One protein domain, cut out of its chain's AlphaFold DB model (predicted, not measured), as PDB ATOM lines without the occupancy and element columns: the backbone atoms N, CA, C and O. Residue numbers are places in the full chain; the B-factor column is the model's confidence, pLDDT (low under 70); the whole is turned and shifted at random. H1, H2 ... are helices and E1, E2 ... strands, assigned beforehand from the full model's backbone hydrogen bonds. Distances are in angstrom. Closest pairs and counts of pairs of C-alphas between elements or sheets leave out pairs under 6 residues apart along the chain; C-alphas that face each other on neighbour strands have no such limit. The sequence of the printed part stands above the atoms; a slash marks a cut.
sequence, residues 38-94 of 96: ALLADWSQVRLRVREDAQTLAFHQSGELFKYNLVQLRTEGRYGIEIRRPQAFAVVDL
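AT A GLANCE: This is residues 38 to 94 of the 96 residues of an uncharacterized protein of Cellulomonas uda (UniProt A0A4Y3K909). A long, narrow ribbon of two antiparallel strands, E2 and E3, has a loop with the small helix H1 at one end and a short second pair of strands, E1 and E4, turned off from it at the other end, giving the outline of an L. The printed part has 57 residues, with named elements in the order E1, E2, H1, E3, E4, and the class is mostly strand. Each two-stranded sheet, E2 - E3 and E1 - E4, is antiparallel. The whole is extended, with a radius of gyration of the C-alphas of 19.4 A, and flat, spanning 54 by 30 by 12 A.

HOW THE PARTS SIT: E2, residues 46 to 60, and E3, residues 72 to 83, are antiparallel neighbours at 169 degrees. N 49 and O 80, 2.8 A apart, and N 60 and O 72, 3.0 A, are within hydrogen-bond range. H1, residues 64 to 67, comes closest to E3 at the C-alphas of Leu 65 and Gln 72, 7.6 A apart. H1 is too short for an O i to N i+4 pair; its one O i to N i+3 pair is within range. E1, residues 38 to 41, and E4, residues 89 to 93, are antiparallel neighbours at 158 degrees, with N 90 and O 40 at 2.8 A, within hydrogen-bond range. E1 and E3 are apart, and so are E2 and E4.

IN THESE COORDINATES: E2 measures 35.5 A from first to last C-alpha, from (42.783, 53.016, -4.786) at Val 46. E3 measures 35.1 A, E4 13.3 A, E1 9.8 A and H1 5.5 A. E1 begins at C-alpha 38, (49.115, 41.936, 6.457), and E4 ends at C-alpha 93, (55.487, 40.456, 7.425).

THE WHOLE: The two C-alphas farthest apart, those of Lys 67 and Gln 87, are 54.7 A apart. The printed part has no cut, and the four links between named elements are tight. The mean pLDDT of the printed part is 88.9; residues 54 to 57 are under 70.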
ATOM      1  N   ALA A  38      50.154  40.914   6.407       93.88
ATOM      2  CA  ALA A  38      49.115  41.936   6.457       93.88
ATOM      3  C   ALA A  38      49.358  43.032   5.414       93.88
ATOM      4  O   ALA A  38      50.484  43.275   4.987       93.88
ATOM      5  N   LEU A  39      48.282  43.706   5.010       94.56
ATOM      6  CA  LEU A  39      48.338  44.893   4.162       94.56
ATOM      7  C   LEU A  39      47.928  46.106   4.991       94.56
ATOM      8  O   LEU A  39      46.813  46.149   5.516       94.56
ATOM      9  N   LEU A  40      48.818  47.090   5.088       93.88
ATOM     10  CA  LEU A  40      48.522  48.390   5.680       93.88
ATOM     11  C   LEU A  40      48.523  49.432   4.568       93.88
ATOM     12  O   LEU A  40      49.510  49.568   3.846       93.88
ATOM     13  N   ALA A  41      47.414  50.149   4.408       93.75
ATOM     14  CA  ALA A  41      47.278  51.083   3.306       93.75
ATOM     15  C   ALA A  41      46.260  52.195   3.549       93.75
ATOM     16  O   ALA A  41      45.277  52.008   4.268       93.75
ATOM     17  N   ASP A  42      46.456  53.316   2.850       93.56
ATOM     18  CA  ASP A  42      45.403  54.300   2.595       93.56
ATOM     19  C   ASP A  42      44.596  53.895   1.351       93.56
ATOM     20  O   ASP A  42      44.954  54.179   0.204       93.56
ATOM     21  N   TRP A  43      43.461  53.237   1.587       91.94
ATOM     22  CA  TRP A  43      42.569  52.761   0.529       91.94
ATOM     23  C   TRP A  43      41.880  53.885  -0.259       91.94
ATOM     24  O   TRP A  43      41.344  53.612  -1.332       91.94
ATOM     25  N   SER A  44      41.939  55.148   0.190       93.50
ATOM     26  CA  SER A  44      41.467  56.289  -0.612       93.50
ATOM     27  C   SER A  44      42.333  56.544  -1.859       93.50
ATOM     28  O   SER A  44      41.887  57.195  -2.812       93.50
ATOM     29  N   GLN A  45      43.550  55.981  -1.895       96.31
ATOM     30  CA  GLN A  45      44.465  56.026  -3.043       96.31
ATOM     31  C   GLN A  45      44.224  54.910  -4.070       96.31
ATOM     32  O   GLN A  45      44.914  54.864  -5.092       96.31
ATOM     33  N   VAL A  46      43.247  54.028  -3.831       95.62
ATOM     34  CA  VAL A  46      42.783  53.016  -4.786       95.62
ATOM     35  C   VAL A  46      41.387  53.375  -5.269       95.62
ATOM     36  O   VAL A  46      40.522  53.795  -4.502       95.62
ATOM     37  N   ARG A  47      41.140  53.178  -6.563       95.06
ATOM     38  CA  ARG A  47      39.798  53.267  -7.136       95.06
ATOM     39  C   ARG A  47      39.479  52.006  -7.925       95.06
ATOM     40  O   ARG A  47      40.199  51.641  -8.851       95.06
ATOM     41  N   LEU A  48      38.344  51.393  -7.597       93.88
ATOM     42  CA  LEU A  48      37.731  50.364  -8.425       93.88
ATOM     43  C   LEU A  48      36.951  51.044  -9.556       93.88
ATOM     44  O   LEU A  48      36.051  51.850  -9.316       93.88
ATOM     45  N   ARG A  49      37.322  50.753 -10.799       94.50
ATOM     46  CA  ARG A  49      36.620  51.194 -12.005       94.50
ATOM     47  C   ARG A  49      35.687  50.076 -12.440       94.50
ATOM     48  O   ARG A  49      36.143  49.011 -12.837       94.50
ATOM     49  N   VAL A  50      34.387  50.320 -12.372       92.31
ATOM     50  CA  VAL A  50      33.373  49.368 -12.829       92.31
ATOM     51  C   VAL A  50      32.996  49.729 -14.260       92.31
ATOM     52  O   VAL A  50      32.552  50.849 -14.510       92.31
ATOM     53  N   ARG A  51      33.212  48.808 -15.203       89.56
ATOM     54  CA  ARG A  51      32.734  48.947 -16.587       89.56
ATOM     55  C   ARG A  51      31.378  48.272 -16.769       89.56
ATOM     56  O   ARG A  51      30.521  48.813 -17.453       89.56
ATOM     57  N   GLU A  52      31.220  47.095 -16.182       85.06
ATOM     58  CA  GLU A  52      29.979  46.324 -16.149       85.06
ATOM     59  C   GLU A  52      29.934  45.628 -14.793       85.06
ATOM     60  O   GLU A  52      30.898  44.945 -14.432       85.06
ATOM     61  N   ASP A  53      28.888  45.879 -14.011       76.88
ATOM     62  CA  ASP A  53      28.721  45.232 -12.712       76.88
ATOM     63  C   ASP A  53      28.192  43.797 -12.889       76.88
ATOM     64  O   ASP A  53      27.897  43.356 -13.998       76.88
ATOM     65  N   ALA A  54      28.116  43.037 -11.797       66.00
ATOM     66  CA  ALA A  54      27.776  41.612 -11.803       66.00
ATOM     67  C   ALA A  54      26.308  41.288 -12.182       66.00
ATOM     68  O   ALA A  54      25.788  40.245 -11.782       66.00
ATOM     69  N   GLN A  55      25.620  42.158 -12.925       62.03
ATOM     70  CA  GLN A  55      24.221  41.975 -13.318       62.03
ATOM     71  C   GLN A  55      24.026  41.024 -14.503       62.03
ATOM     72  O   GLN A  55      22.912  40.543 -14.716       62.03
ATOM     73  N   THR A  56      25.080  40.688 -15.252       60.41
ATOM     74  CA  THR A  56      24.950  39.774 -16.393       60.41
ATOM     75  C   THR A  56      24.972  38.319 -15.922       60.41
ATOM     76  O   THR A  56      26.017  37.673 -15.846       60.41
ATOM     77  N   LEU A  57      23.788  37.798 -15.583       69.31
ATOM     78  CA  LEU A  57      23.546  36.365 -15.415       69.31
ATOM     79  C   LEU A  57      23.361  35.725 -16.796       69.31
ATOM     80  O   LEU A  57      22.319  35.874 -17.437       69.31
ATOM     81  N   ALA A  58      24.373  34.995 -17.254       74.94
ATOM     82  CA  ALA A  58      24.246  34.133 -18.418       74.94
ATOM     83  C   ALA A  58      23.606  32.804 -17.993       74.94
ATOM     84  O   ALA A  58      24.141  32.078 -17.149       74.94
ATOM     85  N   PHE A  59      22.454  32.499 -18.592       79.19
ATOM     86  CA  PHE A  59      21.746  31.234 -18.428       79.19
ATOM     87  C   PHE A  59      21.991  30.368 -19.658       79.19
ATOM     88  O   PHE A  59      21.551  30.704 -20.758       79.19
ATOM     89  N   HIS A  60      22.656  29.232 -19.482       77.38
ATOM     90  CA  HIS A  60      22.829  28.267 -20.563       77.38
ATOM     91  C   HIS A  60      21.760  27.178 -20.450       77.38
ATOM     92  O   HIS A  60      21.858  26.286 -19.611       77.38
ATOM     93  N   GLN A  61      20.733  27.275 -21.299       78.44
ATOM     94  CA  GLN A  61      19.610  26.326 -21.390       78.44
ATOM     95  C   GLN A  61      19.719  25.425 -22.636       78.44
ATOM     96  O   GLN A  61      18.725  24.946 -23.168       78.44
ATOM     97  N   SER A  62      20.935  25.227 -23.142       77.81
ATOM     98  CA  SER A  62      21.222  24.455 -24.354       77.81
ATOM     99  C   SER A  62      22.523  23.668 -24.197       77.81
ATOM    100  O   SER A  62      23.378  24.045 -23.396       77.81
ATOM    101  N   GLY A  63      22.720  22.621 -25.001       84.19
ATOM    102  CA  GLY A  63      23.929  21.786 -24.976       84.19
ATOM    103  C   GLY A  63      23.781  20.528 -24.116       84.19
ATOM    104  O   GLY A  63      22.669  20.123 -23.786       84.19
ATOM    105  N   GLU A  64      24.900  19.884 -23.767       88.69
ATOM    106  CA  GLU A  64      24.898  18.590 -23.058       88.69
ATOM    107  C   GLU A  64      24.165  18.644 -21.713       88.69
ATOM    108  O   GLU A  64      23.393  17.745 -21.401       88.69
ATOM    109  N   LEU A  65      24.326  19.729 -20.949       87.69
ATOM    110  CA  LEU A  65      23.675  19.893 -19.644       87.69
ATOM    111  C   LEU A  65      22.141  19.877 -19.739       87.69
ATOM    112  O   LEU A  65      21.479  19.350 -18.846       87.69
ATOM    113  N   PHE A  66      21.577  20.352 -20.855       88.50
ATOM    114  CA  PHE A  66      20.132  20.333 -21.078       88.50
ATOM    115  C   PHE A  66      19.583  18.904 -21.206       88.50
ATOM    116  O   PHE A  66      18.493  18.623 -20.716       88.50
ATOM    117  N   LYS A  67      20.361  17.967 -21.770       92.44
ATOM    118  CA  LYS A  67      19.975  16.545 -21.867       92.44
ATOM    119  C   LYS A  67      19.802  15.885 -20.493       92.44
ATOM    120  O   LYS A  67      19.129  14.865 -20.391       92.44
ATOM    121  N   TYR A  68      20.393  16.474 -19.453       93.06
ATOM    122  CA  TYR A  68      20.331  16.004 -18.070       93.06
ATOM    123  C   TYR A  68      19.444  16.883 -17.174       93.06
ATOM    124  O   TYR A  68      19.490  16.738 -15.956       93.06
ATOM    125  N   ASN A  69      18.644  17.794 -17.748       90.38
ATOM    126  CA  ASN A  69      17.844  18.781 -17.007       90.38
ATOM    127  C   ASN A  69      18.680  19.679 -16.071       90.38
ATOM    128  O   ASN A  69      18.213  20.091 -15.010       90.38
ATOM    129  N   LEU A  70      19.922  19.983 -16.455       90.62
ATOM    130  CA  LEU A  70      20.811  20.886 -15.729       90.62
ATOM    131  C   LEU A  70      20.905  22.241 -16.441       90.62
ATOM    132  O   LEU A  70      20.899  22.319 -17.670       90.62
ATOM    133  N   VAL A  71      21.045  23.309 -15.654       88.56
ATOM    134  CA  VAL A  71      21.271  24.679 -16.136       88.56
ATOM    135  C   VAL A  71      22.578  25.190 -15.554       88.56
ATOM    136  O   VAL A  71      22.819  25.074 -14.353       88.56
ATOM    137  N   GLN A  72      23.412  25.790 -16.402       88.00
ATOM    138  CA  GLN A  72      24.604  26.494 -15.949       88.00
ATOM    139  C   GLN A  72      24.302  27.983 -15.804       88.00
ATOM    140  O   GLN A  72      23.861  28.637 -16.752       88.00
ATOM    141  N   LEU A  73      24.571  28.496 -14.605       88.38
ATOM    142  CA  LEU A  73      24.487  29.909 -14.266       88.38
ATOM    143  C   LEU A  73      25.898  30.478 -14.183       88.38
ATOM    144  O   LEU A  73      26.737  29.949 -13.451       88.38
ATOM    145  N   ARG A  74      26.158  31.559 -14.915       86.62
ATOM    146  CA  ARG A  74      27.432  32.276 -14.856       86.62
ATOM    147  C   ARG A  74      27.171  33.756 -14.622       86.62
ATOM    148  O   ARG A  74      26.411  34.366 -15.366       86.62
ATOM    149  N   THR A  75      27.815  34.316 -13.606       87.88
ATOM    150  CA  THR A  75      27.865  35.763 -13.368       87.88
ATOM    151  C   THR A  75      29.242  36.270 -13.768       87.88
ATOM    152  O   THR A  75      30.260  35.666 -13.425       87.88
ATOM    153  N   GLU A  76      29.272  37.351 -14.536       88.06
ATOM    154  CA  GLU A  76      30.503  38.005 -14.966       88.06
ATOM    155  C   GLU A  76      30.403  39.498 -14.670       88.06
ATOM    156  O   GLU A  76      29.338  40.098 -14.775       88.06
ATOM    157  N   GLY A  77      31.530  40.102 -14.303       89.31
ATOM    158  CA  GLY A  77      31.660  41.546 -14.159       89.31
ATOM    159  C   GLY A  77      33.000  42.005 -14.717       89.31
ATOM    160  O   GLY A  77      33.969  41.243 -14.755       89.31
ATOM    161  N   ARG A  78      33.060  43.255 -15.179       90.88
ATOM    162  CA  ARG A  78      34.260  43.855 -15.775       90.88
ATOM    163  C   ARG A  78      34.732  45.010 -14.911       90.88
ATOM    164  O   ARG A  78      34.136  46.090 -14.906       90.88
ATOM    165  N   TYR A  79      35.842  44.772 -14.225       93.56
ATOM    166  CA  TYR A  79      36.422  45.692 -13.257       93.56
ATOM    167  C   TYR A  79      37.868  46.025 -13.622       93.56
ATOM    168  O   TYR A  79      38.619  45.166 -14.076       93.56
ATOM    169  N   GLY A  80      38.256  47.278 -13.411       94.56
ATOM    170  CA  GLY A  80      39.636  47.744 -13.450       94.56
ATOM    171  C   GLY A  80      40.051  48.281 -12.084       94.56
ATOM    172  O   GLY A  80      39.222  48.810 -11.344       94.56
ATOM    173  N   ILE A  81      41.332  48.169 -11.750       95.56
ATOM    174  CA  ILE A  81      41.898  48.725 -10.517       95.56
ATOM    175  C   ILE A  81      42.866  49.839 -10.894       95.56
ATOM    176  O   ILE A  81      43.748  49.658 -11.728       95.56
ATOM    177  N   GLU A  82      42.689  50.996 -10.267       96.69
ATOM    178  CA  GLU A  82      43.561  52.156 -10.407       96.69
ATOM    179  C   GLU A  82      44.246  52.422  -9.065       96.69
ATOM    180  O   GLU A  82      43.571  52.648  -8.058       96.69
ATOM    181  N   ILE A  83      45.581  52.415  -9.057       95.88
ATOM    182  CA  ILE A  83      46.407  52.758  -7.893       95.88
ATOM    183  C   ILE A  83      47.047  54.114  -8.170       95.88
ATOM    184  O   ILE A  83      47.868  54.244  -9.074       95.88
ATOM    185  N   ARG A  84      46.675  55.132  -7.392       96.38
ATOM    186  CA  ARG A  84      47.145  56.508  -7.618       96.38
ATOM    187  C   ARG A  84      48.498  56.785  -6.995       96.38
ATOM    188  O   ARG A  84      49.282  57.555  -7.539       96.38
ATOM    189  N   ARG A  85      48.755  56.185  -5.832       96.19
ATOM    190  CA  ARG A  85      49.970  56.427  -5.057       96.19
ATOM    191  C   ARG A  85      50.503  55.124  -4.460       96.19
ATOM    192  O   ARG A  85      50.114  54.771  -3.352       96.19
ATOM    193  N   PRO A  86      51.404  54.413  -5.161       94.94
ATOM    194  CA  PRO A  86      51.910  53.116  -4.709       94.94
ATOM    195  C   PRO A  86      52.566  53.144  -3.323       94.94
ATOM    196  O   PRO A  86      52.400  52.205  -2.555       94.94
ATOM    197  N   GLN A  87      53.234  54.243  -2.949       96.94
ATOM    198  CA  GLN A  87      53.870  54.364  -1.629       96.94
ATOM    199  C   GLN A  87      52.889  54.459  -0.446       96.94
ATOM    200  O   GLN A  87      53.321  54.479   0.700       96.94
ATOM    201  N   ALA A  88      51.581  54.561  -0.704       95.75
ATOM    202  CA  ALA A  88      50.552  54.550   0.334       95.75
ATOM    203  C   ALA A  88      50.162  53.127   0.780       95.75
ATOM    204  O   ALA A  88      49.236  52.980   1.575       95.75
ATOM    205  N   PHE A  89      50.838  52.097   0.257       95.50
ATOM    206  CA  PHE A  89      50.574  50.682   0.506       95.50
ATOM    207  C   PHE A  89      51.841  50.009   1.033       95.50
ATOM    208  O   PHE A  89      52.922  50.183   0.469       95.50
ATOM    209  N   ALA A  90      51.700  49.210   2.087       95.69
ATOM    210  CA  ALA A  90      52.778  48.431   2.671       95.69
ATOM    211  C   ALA A  90      52.340  46.980   2.889       95.69
ATOM    212  O   ALA A  90      51.241  46.709   3.382       95.69
ATOM    213  N   VAL A  91      53.236  46.057   2.540       95.44
ATOM    214  CA  VAL A  91      53.140  44.647   2.915       95.44
ATOM    215  C   VAL A  91      53.881  44.478   4.234       95.44
ATOM    216  O   VAL A  91      55.044  44.858   4.350       95.44
ATOM    217  N   VAL A  92      53.189  43.942   5.228       94.31
ATOM    218  CA  VAL A  92      53.709  43.707   6.571       94.31
ATOM    219  C   VAL A  92      53.917  42.210   6.735       94.31
ATOM    220  O   VAL A  92      52.961  41.440   6.626       94.31
ATOM    221  N   ASP A  93      55.154  41.813   7.004       95.12
ATOM    222  CA  ASP A  93      55.487  40.456   7.425       95.12
ATOM    223  C   ASP A  93      55.193  40.305   8.926       95.12
ATOM    224  O   ASP A  93      55.589  41.145   9.735       95.12
ATOM    225  N   LEU A  94      54.446  39.263   9.285       90.88
ATOM    226  CA  LEU A  94      54.053  38.939  10.658       90.88
ATOM    227  C   LEU A  94      54.758  37.681  11.186       90.88
ATOM    228  O   LEU A  94      54.369  37.176  12.239       90.88
TER     229      LEU A  94